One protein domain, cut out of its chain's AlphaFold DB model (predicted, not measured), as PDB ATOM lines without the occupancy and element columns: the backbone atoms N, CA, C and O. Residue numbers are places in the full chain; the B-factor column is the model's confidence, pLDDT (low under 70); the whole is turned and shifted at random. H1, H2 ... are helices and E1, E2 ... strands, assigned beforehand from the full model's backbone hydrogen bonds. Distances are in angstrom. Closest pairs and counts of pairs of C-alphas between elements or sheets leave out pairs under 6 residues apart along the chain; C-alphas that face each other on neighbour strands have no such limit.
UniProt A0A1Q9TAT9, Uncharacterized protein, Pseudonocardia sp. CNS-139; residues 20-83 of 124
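AT A GLANCE: This is residues 20 to 83 of the 124 residues of an uncharacterized protein of Pseudonocardia sp. CNS-139 (UniProt A0A1Q9TAT9). A small parallel sheet, in the order E1, E3, E2, has helix H1 along one face, while short H2 only grazes it. Residues 27 to 40, an unnamed loop, make one end of the elongated outline, 38 by 24 by 15 A. The 64 printed residues, class mixed, run E1, H1, E2, H2, E3; the whole is only just loose, close to compact, radius of gyration 13.2 A.

HOW THE PARTS SIT: Inner strand E3, residues 76 to 82, pairs with E1, residues 23 to 26 (N 24 to O 79, 2.8 A), and with E2, residues 56 to 58 (N 57 to O 76, 2.8 A). H1, residues 41 to 53, is on the sheet at a height of 10.1 A. H2, residues 61 to 66, comes closest to E3 at C-alphas 61 and 79, 6.6 A. E2, H2, E3 form a right-handed strand-helix-strand unit, parallel neighbours joined through a helix; E1, H1, E2 a split one. Both helices have every O i to N i+4 pair within hydrogen-bond range.

IN THESE COORDINATES: E3 spans 19.9 A and H1 18.2 A. E1 begins at C-alpha 23 (227.202, 244.473, 162.585); E3 ends at C-alpha 82 (219.622, 251.560, 163.704).

THE WHOLE: The printed part has no cut. The link E1 to H1 is long. No printed residue is under 70.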
ATOM      1  N   THR A  20     236.251 238.897 160.330       88.94
ATOM      2  CA  THR A  20     234.804 239.056 160.497       88.94
ATOM      3  C   THR A  20     234.503 240.228 161.414       88.94
ATOM      4  O   THR A  20     235.037 240.296 162.521       88.94
ATOM      5  N   ILE A  21     233.620 241.123 160.981       94.81
ATOM      6  CA  ILE A  21     233.270 242.341 161.717       94.81
ATOM      7  C   ILE A  21     231.795 242.259 162.114       94.81
ATOM      8  O   ILE A  21     230.950 242.152 161.221       94.81
ATOM      9  N   PRO A  22     231.459 242.282 163.416       95.88
ATOM     10  CA  PRO A  22     230.071 242.285 163.845       95.88
ATOM     11  C   PRO A  22     229.361 243.569 163.405       95.88
ATOM     12  O   PRO A  22     229.876 244.677 163.572       95.88
ATOM     13  N   VAL A  23     228.149 243.396 162.882       97.19
ATOM     14  CA  VAL A  23     227.202 244.473 162.585       97.19
ATOM     15  C   VAL A  23     226.019 244.300 163.533       97.19
ATOM     16  O   VAL A  23     225.234 243.364 163.389       97.19
ATOM     17  N   LEU A  24     225.942 245.153 164.551       97.44
ATOM     18  CA  LEU A  24     224.915 245.105 165.587       97.44
ATOM     19  C   LEU A  24     223.755 246.013 165.195       97.44
ATOM     20  O   LEU A  24     223.952 247.207 164.993       97.44
ATOM     21  N   MET A  25     222.556 245.444 165.118       96.75
ATOM     22  CA  MET A  25     221.353 246.127 164.648       96.75
ATOM     23  C   MET A  25     220.368 246.359 165.796       96.75
ATOM     24  O   MET A  25     219.956 245.420 166.481       96.75
ATOM     25  N   TYR A  26     219.942 247.608 165.955       96.81
ATOM     26  CA  TYR A  26     218.947 248.042 166.933       96.81
ATOM     27  C   TYR A  26     217.712 248.598 166.220       96.81
ATOM     28  O   TYR A  26     217.827 249.178 165.147       96.81
ATOM     29  N   HIS A  27     216.530 248.442 166.822       95.38
ATOM     30  CA  HIS A  27     215.286 248.997 166.271       95.38
ATOM     31  C   HIS A  27     214.774 250.150 167.136       95.38
ATOM     32  O   HIS A  27     214.743 251.296 166.697       95.38
ATOM     33  N   ARG A  28     214.390 249.856 168.390       94.69
ATOM     34  CA  ARG A  28     213.728 250.826 169.276       94.69
ATOM     35  C   ARG A  28     214.393 250.913 170.642       94.69
ATOM     36  O   ARG A  28     214.695 249.886 171.255       94.69
ATOM     37  N   LEU A  29     214.538 252.141 171.142       93.69
ATOM     38  CA  LEU A  29     215.059 252.438 172.480       93.69
ATOM     39  C   LEU A  29     213.940 252.980 173.385       93.69
ATOM     40  O   LEU A  29     213.688 254.181 173.448       93.69
ATOM     41  N   VAL A  30     213.236 252.091 174.088       93.75
ATOM     42  CA  VAL A  30     212.006 252.408 174.841       93.75
ATOM     43  C   VAL A  30     212.157 252.154 176.338       93.75
ATOM     44  O   VAL A  30     212.864 251.250 176.759       93.75
ATOM     45  N   ALA A  31     211.455 252.926 177.171       92.75
ATOM     46  CA  ALA A  31     211.529 252.781 178.630       92.75
ATOM     47  C   ALA A  31     210.969 251.443 179.149       92.75
ATOM     48  O   ALA A  31     211.437 250.932 180.160       92.75
ATOM     49  N   VAL A  32     209.964 250.885 178.467       93.44
ATOM     50  CA  VAL A  32     209.354 249.593 178.796       93.44
ATOM     51  C   VAL A  32     209.333 248.756 177.531       93.44
ATOM     52  O   VAL A  32     208.766 249.173 176.520       93.44
ATOM     53  N   THR A  33     209.965 247.589 177.583       94.44
ATOM     54  CA  THR A  33     210.042 246.678 176.445       94.44
ATOM     55  C   THR A  33     208.720 245.937 176.262       94.44
ATOM     56  O   THR A  33     208.077 245.494 177.213       94.44
ATOM     57  N   THR A  34     208.294 245.821 175.011       95.00
ATOM     58  CA  THR A  34     207.051 245.141 174.602       95.00
ATOM     59  C   THR A  34     207.293 244.088 173.525       95.00
ATOM     60  O   THR A  34     206.411 243.290 173.221       95.00
ATOM     61  N   SER A  35     208.490 244.085 172.939       94.75
ATOM     62  CA  SER A  35     208.890 243.212 171.845       94.75
ATOM     63  C   SER A  35     210.356 242.801 171.998       94.75
ATOM     64  O   SER A  35     211.123 243.444 172.714       94.75
ATOM     65  N   VAL A  36     210.763 241.758 171.276       93.56
ATOM     66  CA  VAL A  36     212.165 241.302 171.213       93.56
ATOM     67  C   VAL A  36     213.107 242.302 170.525       93.56
ATOM     68  O   VAL A  36     214.321 242.200 170.678       93.56
ATOM     69  N   TYR A  37     212.557 243.266 169.784       94.19
ATOM     70  CA  TYR A  37     213.294 244.330 169.094       94.19
ATOM     71  C   TYR A  37     213.521 245.571 169.970       94.19
ATOM     72  O   TYR A  37     214.191 246.517 169.551       94.19
ATOM     73  N   ASP A  38     212.962 245.573 171.180       95.06
ATOM     74  CA  ASP A  38     213.023 246.702 172.095       95.06
ATOM     75  C   ASP A  38     214.233 246.568 173.010       95.06
ATOM     76  O   ASP A  38     214.499 245.503 173.570       95.06
ATOM     77  N   ARG A  39     214.931 247.678 173.221       95.50
ATOM     78  CA  ARG A  39     215.938 247.809 174.273       95.50
ATOM     79  C   ARG A  39     215.620 249.008 175.133       95.50
ATOM     80  O   ARG A  39     215.103 250.005 174.634       95.50
ATOM     81  N   THR A  40     215.931 248.922 176.419       95.12
ATOM     82  CA  THR A  40     215.912 250.121 177.255       95.12
ATOM     83  C   THR A  40     217.172 250.954 177.010       95.12
ATOM     84  O   THR A  40     218.199 250.409 176.590       95.12
ATOM     85  N   PRO A  41     217.140 252.276 177.263       93.88
ATOM     86  CA  PRO A  41     218.350 253.094 177.226       93.88
ATOM     87  C   PRO A  41     219.458 252.579 178.156       93.88
ATOM     88  O   PRO A  41     220.635 252.698 177.818       93.88
ATOM     89  N   ASP A  42     219.091 251.984 179.293       95.75
ATOM     90  CA  ASP A  42     220.044 251.409 180.243       95.75
ATOM     91  C   ASP A  42     220.656 250.108 179.710       95.75
ATOM     92  O   ASP A  42     221.874 249.945 179.778       95.75
ATOM     93  N   ASP A  43     219.861 249.231 179.086       96.00
ATOM     94  CA  ASP A  43     220.384 248.032 178.414       96.00
ATOM     95  C   ASP A  43     221.333 248.407 177.272       96.00
ATOM     96  O   ASP A  43     222.399 247.814 177.113       96.00
ATOM     97  N   PHE A  44     220.957 249.409 176.473       95.81
ATOM     98  CA  PHE A  44     221.792 249.892 175.380       95.81
ATOM     99  C   PHE A  44     223.104 250.487 175.904       95.81
ATOM    100  O   PHE A  44     224.172 250.176 175.381       95.81
ATOM    101  N   ARG A  45     223.057 251.277 176.984       96.44
ATOM    102  CA  ARG A  45     224.260 251.785 177.660       96.44
ATOM    103  C   ARG A  45     225.147 250.649 178.163       96.44
ATOM    104  O   ARG A  45     226.347 250.677 177.905       96.44
ATOM    105  N   ALA A  46     224.573 249.659 178.842       97.88
ATOM    106  CA  ALA A  46     225.317 248.514 179.354       97.88
ATOM    107  C   ALA A  46     226.002 247.727 178.224       97.88
ATOM    108  O   ALA A  46     227.133 247.269 178.389       97.88
ATOM    109  N   GLU A  47     225.356 247.618 177.060       97.62
ATOM    110  CA  GLU A  47     225.945 247.003 175.871       97.62
ATOM    111  C   GLU A  47     227.123 247.821 175.327       97.62
ATOM    112  O   GLU A  47     228.188 247.262 175.074       97.62
ATOM    113  N   LEU A  48     226.996 249.150 175.225       97.50
ATOM    114  CA  LEU A  48     228.112 250.015 174.819       97.50
ATOM    115  C   LEU A  48     229.293 249.937 175.800       97.50
ATOM    116  O   LEU A  48     230.449 249.882 175.384       97.50
ATOM    117  N   GLU A  49     229.018 249.890 177.103       98.31
ATOM    118  CA  GLU A  49     230.041 249.731 178.143       98.31
ATOM    119  C   GLU A  49     230.710 248.354 178.087       98.31
ATOM    120  O   GLU A  49     231.916 248.228 178.312       98.31
ATOM    121  N   ARG A  50     229.952 247.300 177.775       98.31
ATOM    122  CA  ARG A  50     230.496 245.963 177.528       98.31
ATOM    123  C   ARG A  50     231.425 245.968 176.315       98.31
ATOM    124  O   ARG A  50     232.567 245.545 176.457       98.31
ATOM    125  N   LEU A  51     230.978 246.511 175.181       97.81
ATOM    126  CA  LEU A  51     231.784 246.637 173.964       97.81
ATOM    127  C   LEU A  51     233.093 247.389 174.237       97.81
ATOM    128  O   LEU A  51     234.165 246.900 173.886       97.81
ATOM    129  N   ALA A  52     233.025 248.523 174.934       96.75
ATOM    130  CA  ALA A  52     234.210 249.297 175.289       96.75
ATOM    131  C   ALA A  52     235.183 248.509 176.188       96.75
ATOM    132  O   ALA A  52     236.387 248.510 175.936       96.75
ATOM    133  N   ARG A  53     234.682 247.806 177.216       97.88
ATOM    134  CA  ARG A  53     235.516 246.968 178.103       97.88
ATOM    135  C   ARG A  53     236.164 245.793 177.377       97.88
ATOM    136  O   ARG A  53     237.266 245.400 177.742       97.88
ATOM    137  N   GLU A  54     235.485 245.241 176.380       95.56
ATOM    138  CA  GLU A  54     235.974 244.131 175.557       95.56
ATOM    139  C   GLU A  54     236.870 244.592 174.393       95.56
ATOM    140  O   GLU A  54     237.310 243.767 173.600       95.56
ATOM    141  N   GLY A  55     237.173 245.891 174.282       94.69
ATOM    142  CA  GLY A  55     238.096 246.411 173.269       94.69
ATOM    143  C   GLY A  55     237.476 246.603 171.884       94.69
ATOM    144  O   GLY A  55     238.206 246.699 170.893       94.69
ATOM    145  N   TYR A  56     236.145 246.678 171.792       96.38
ATOM    146  CA  TYR A  56     235.479 247.018 170.543       96.38
ATOM    147  C   TYR A  56     235.563 248.516 170.240       96.38
ATOM    148  O   TYR A  56     235.338 249.365 171.102       96.38
ATOM    149  N   VAL A  57     235.833 248.834 168.977       96.62
ATOM    150  CA  VAL A  57     235.929 250.193 168.445       96.62
ATOM    151  C   VAL A  57     234.881 250.357 167.345       96.62
ATOM    152  O   VAL A  57     234.945 249.647 166.335       96.62
ATOM    153  N   PRO A  58     233.904 251.265 167.519       96.94
ATOM    154  CA  PRO A  58     232.930 251.553 166.481       96.94
ATOM    155  C   PRO A  58     233.605 252.076 165.213       96.94
ATOM    156  O   PRO A  58     234.397 253.014 165.277       96.94
ATOM    157  N   ILE A  59     233.244 251.497 164.071       97.44
ATOM    158  CA  ILE A  59     233.575 252.009 162.740       97.44
ATOM    159  C   ILE A  59     232.287 252.309 161.974       97.44
ATOM    160  O   ILE A  59     231.221 251.743 162.233       97.44
ATOM    161  N   THR A  60     232.377 253.206 161.005       96.81
ATOM    162  CA  THR A  60     231.261 253.546 160.127       96.81
ATOM    163  C   THR A  60     231.035 252.468 159.067       96.81
ATOM    164  O   THR A  60     231.949 251.756 158.643       96.81
ATOM    165  N   THR A  61     229.810 252.392 158.549       95.50
ATOM    166  CA  THR A  61     229.492 251.551 157.384       95.50
ATOM    167  C   THR A  61     230.308 251.941 156.149       95.50
ATOM    168  O   THR A  61     230.650 251.078 155.345       95.50
ATOM    169  N   ALA A  62     230.670 253.221 156.007       97.06
ATOM    170  CA  ALA A  62     231.510 253.709 154.917       97.06
ATOM    171  C   ALA A  62     232.966 253.221 155.025       97.06
ATOM    172  O   ALA A  62     233.571 252.870 154.011       97.06
ATOM    173  N   GLU A  63     233.534 253.180 156.232       96.81
ATOM    174  CA  GLU A  63     234.861 252.607 156.497       96.81
ATOM    175  C   GLU A  63     234.878 251.105 156.242       96.81
ATOM    176  O   GLU A  63     235.763 250.624 155.531       96.81
ATOM    177  N   LEU A  64     233.857 250.392 156.734       95.31
ATOM    178  CA  LEU A  64     233.684 248.967 156.473       95.31
ATOM    179  C   LEU A  64     233.601 248.685 154.965       95.31
ATOM    180  O   LEU A  64     234.355 247.863 154.452       95.31
ATOM    181  N   ALA A  65     232.736 249.400 154.239       95.44
ATOM    182  CA  ALA A  65     232.554 249.219 152.797       95.44
ATOM    183  C   ALA A  65     233.820 249.543 151.987       95.44
ATOM    184  O   ALA A  65     234.066 248.938 150.946       95.44
ATOM    185  N   ALA A  66     234.629 250.492 152.460       96.06
ATOM    186  CA  ALA A  66     235.890 250.857 151.829       96.06
ATOM    187  C   ALA A  66     237.082 249.984 152.260       96.06
ATOM    188  O   ALA A  66     238.182 250.189 151.748       96.06
ATOM    189  N   GLY A  67     236.904 249.073 153.225       92.19
ATOM    190  CA  GLY A  67     237.997 248.311 153.831       92.19
ATOM    191  C   GLY A  67     239.022 249.182 154.570       92.19
ATOM    192  O   GLY A  67     240.169 248.773 154.741       92.19
ATOM    193  N   ARG A  68     238.644 250.398 154.983       93.06
ATOM    194  CA  ARG A  68     239.521 251.340 155.693       93.06
ATOM    195  C   ARG A  68     239.304 251.207 157.193       93.06
ATOM    196  O   ARG A  68     238.516 251.946 157.768       93.06
ATOM    197  N   ILE A  69     239.989 250.247 157.804       91.31
ATOM    198  CA  ILE A  69     239.884 249.968 159.239       91.31
ATOM    199  C   ILE A  69     241.156 250.477 159.915       91.31
ATOM    200  O   ILE A  69     242.179 249.796 159.915       91.31
ATOM    201  N   ASP A  70     241.080 251.690 160.456       91.12
ATOM    202  CA  ASP A  70     242.171 252.343 161.181       91.12
ATOM    203  C   ASP A  70     241.836 252.391 162.675       91.12
ATOM    204  O   ASP A  70     241.322 253.378 163.199       91.12
ATOM    205  N   ILE A  71     242.045 251.260 163.350       91.62
ATOM    206  CA  ILE A  71     241.829 251.107 164.793       91.62
ATOM    207  C   ILE A  71     243.126 250.628 165.460       91.62
ATOM    208  O   ILE A  71     243.978 250.043 164.783       91.62
ATOM    209  N   PRO A  72     243.298 250.824 166.781       90.69
ATOM    210  CA  PRO A  72     244.473 250.333 167.491       90.69
ATOM    211  C   PRO A  72     244.709 248.832 167.281       90.69
ATOM    212  O   PRO A  72     243.769 248.035 167.265       90.69
ATOM    213  N   ALA A  73     245.977 248.435 167.162       87.12
ATOM    214  CA  ALA A  73     246.340 247.026 167.059       87.12
ATOM    215  C   ALA A  73     245.813 246.244 168.276       87.12
ATOM    216  O   ALA A  73     246.001 246.666 169.416       87.12
ATOM    217  N   GLY A  74     245.141 245.122 168.012       87.25
ATOM    218  CA  GLY A  74     244.488 244.296 169.033       87.25
ATOM    219  C   GLY A  74     243.082 244.724 169.438       87.25
ATOM    220  O   GLY A  74     242.437 244.007 170.193       87.25
ATOM    221  N   ALA A  75     242.574 245.845 168.918       92.06
ATOM    222  CA  ALA A  75     241.170 246.207 169.068       92.06
ATOM    223  C   ALA A  75     240.274 245.456 168.066       92.06
ATOM    224  O   ALA A  75     240.734 244.897 167.063       92.06
ATOM    225  N   HIS A  76     238.966 245.473 168.323       93.69
ATOM    226  CA  HIS A  76     237.970 244.778 167.511       93.69
ATOM    227  C   HIS A  76     237.021 245.784 166.841       93.69
ATOM    228  O   HIS A  76     236.320 246.509 167.538       93.69
ATOM    229  N   PRO A  77     236.947 245.870 165.504       95.94
ATOM    230  CA  PRO A  77     235.985 246.766 164.868       95.94
ATOM    231  C   PRO A  77     234.551 246.271 165.106       95.94
ATOM    232  O   PRO A  77     234.301 245.066 165.113       95.94
ATOM    233  N   VAL A  78     233.598 247.190 165.248       97.44
ATOM    234  CA  VAL A  78     232.155 246.890 165.285       97.44
ATOM    235  C   VAL A  78     231.380 247.961 164.528       97.44
ATOM    236  O   VAL A  78     231.712 249.139 164.604       97.44
ATOM    237  N   VAL A  79     230.332 247.570 163.807       98.06
ATOM    238  CA  VAL A  79     229.376 248.515 163.220       98.06
ATOM    239  C   VAL A  79     228.096 248.495 164.041       98.06
ATOM    240  O   VAL A  79     227.590 247.425 164.368       98.06
ATOM    241  N   LEU A  80     227.561 249.675 164.345       97.56
ATOM    242  CA  LEU A  80     226.254 249.837 164.982       97.56
ATOM    243  C   LEU A  80     225.265 250.377 163.942       97.56
ATOM    244  O   LEU A  80     225.539 251.400 163.311       97.56
ATOM    245  N   THR A  81     224.129 249.707 163.761       95.94
ATOM    246  CA  THR A  81     223.045 250.132 162.866       95.94
ATOM    247  C   THR A  81     221.750 250.326 163.641       95.94
ATOM    248  O   THR A  81     221.499 249.672 164.655       95.94
ATOM    249  N   PHE A  82     220.936 251.260 163.158       95.31
ATOM    250  CA  PHE A  82     219.622 251.560 163.704       95.31
ATOM    251  C   PHE A  82     218.618 251.554 162.560       95.31
ATOM    252  O   PHE A  82     218.728 252.370 161.641       95.31
ATOM    253  N   ASP A  83     217.665 250.638 162.628       93.25
ATOM    254  CA  ASP A  83     216.736 250.364 161.539       93.25
ATOM    255  C   ASP A  83     215.377 251.043 161.806       93.25
ATOM    256  O   ASP A  83     215.153 251.651 162.856       93.25
TER     257      ASP A  83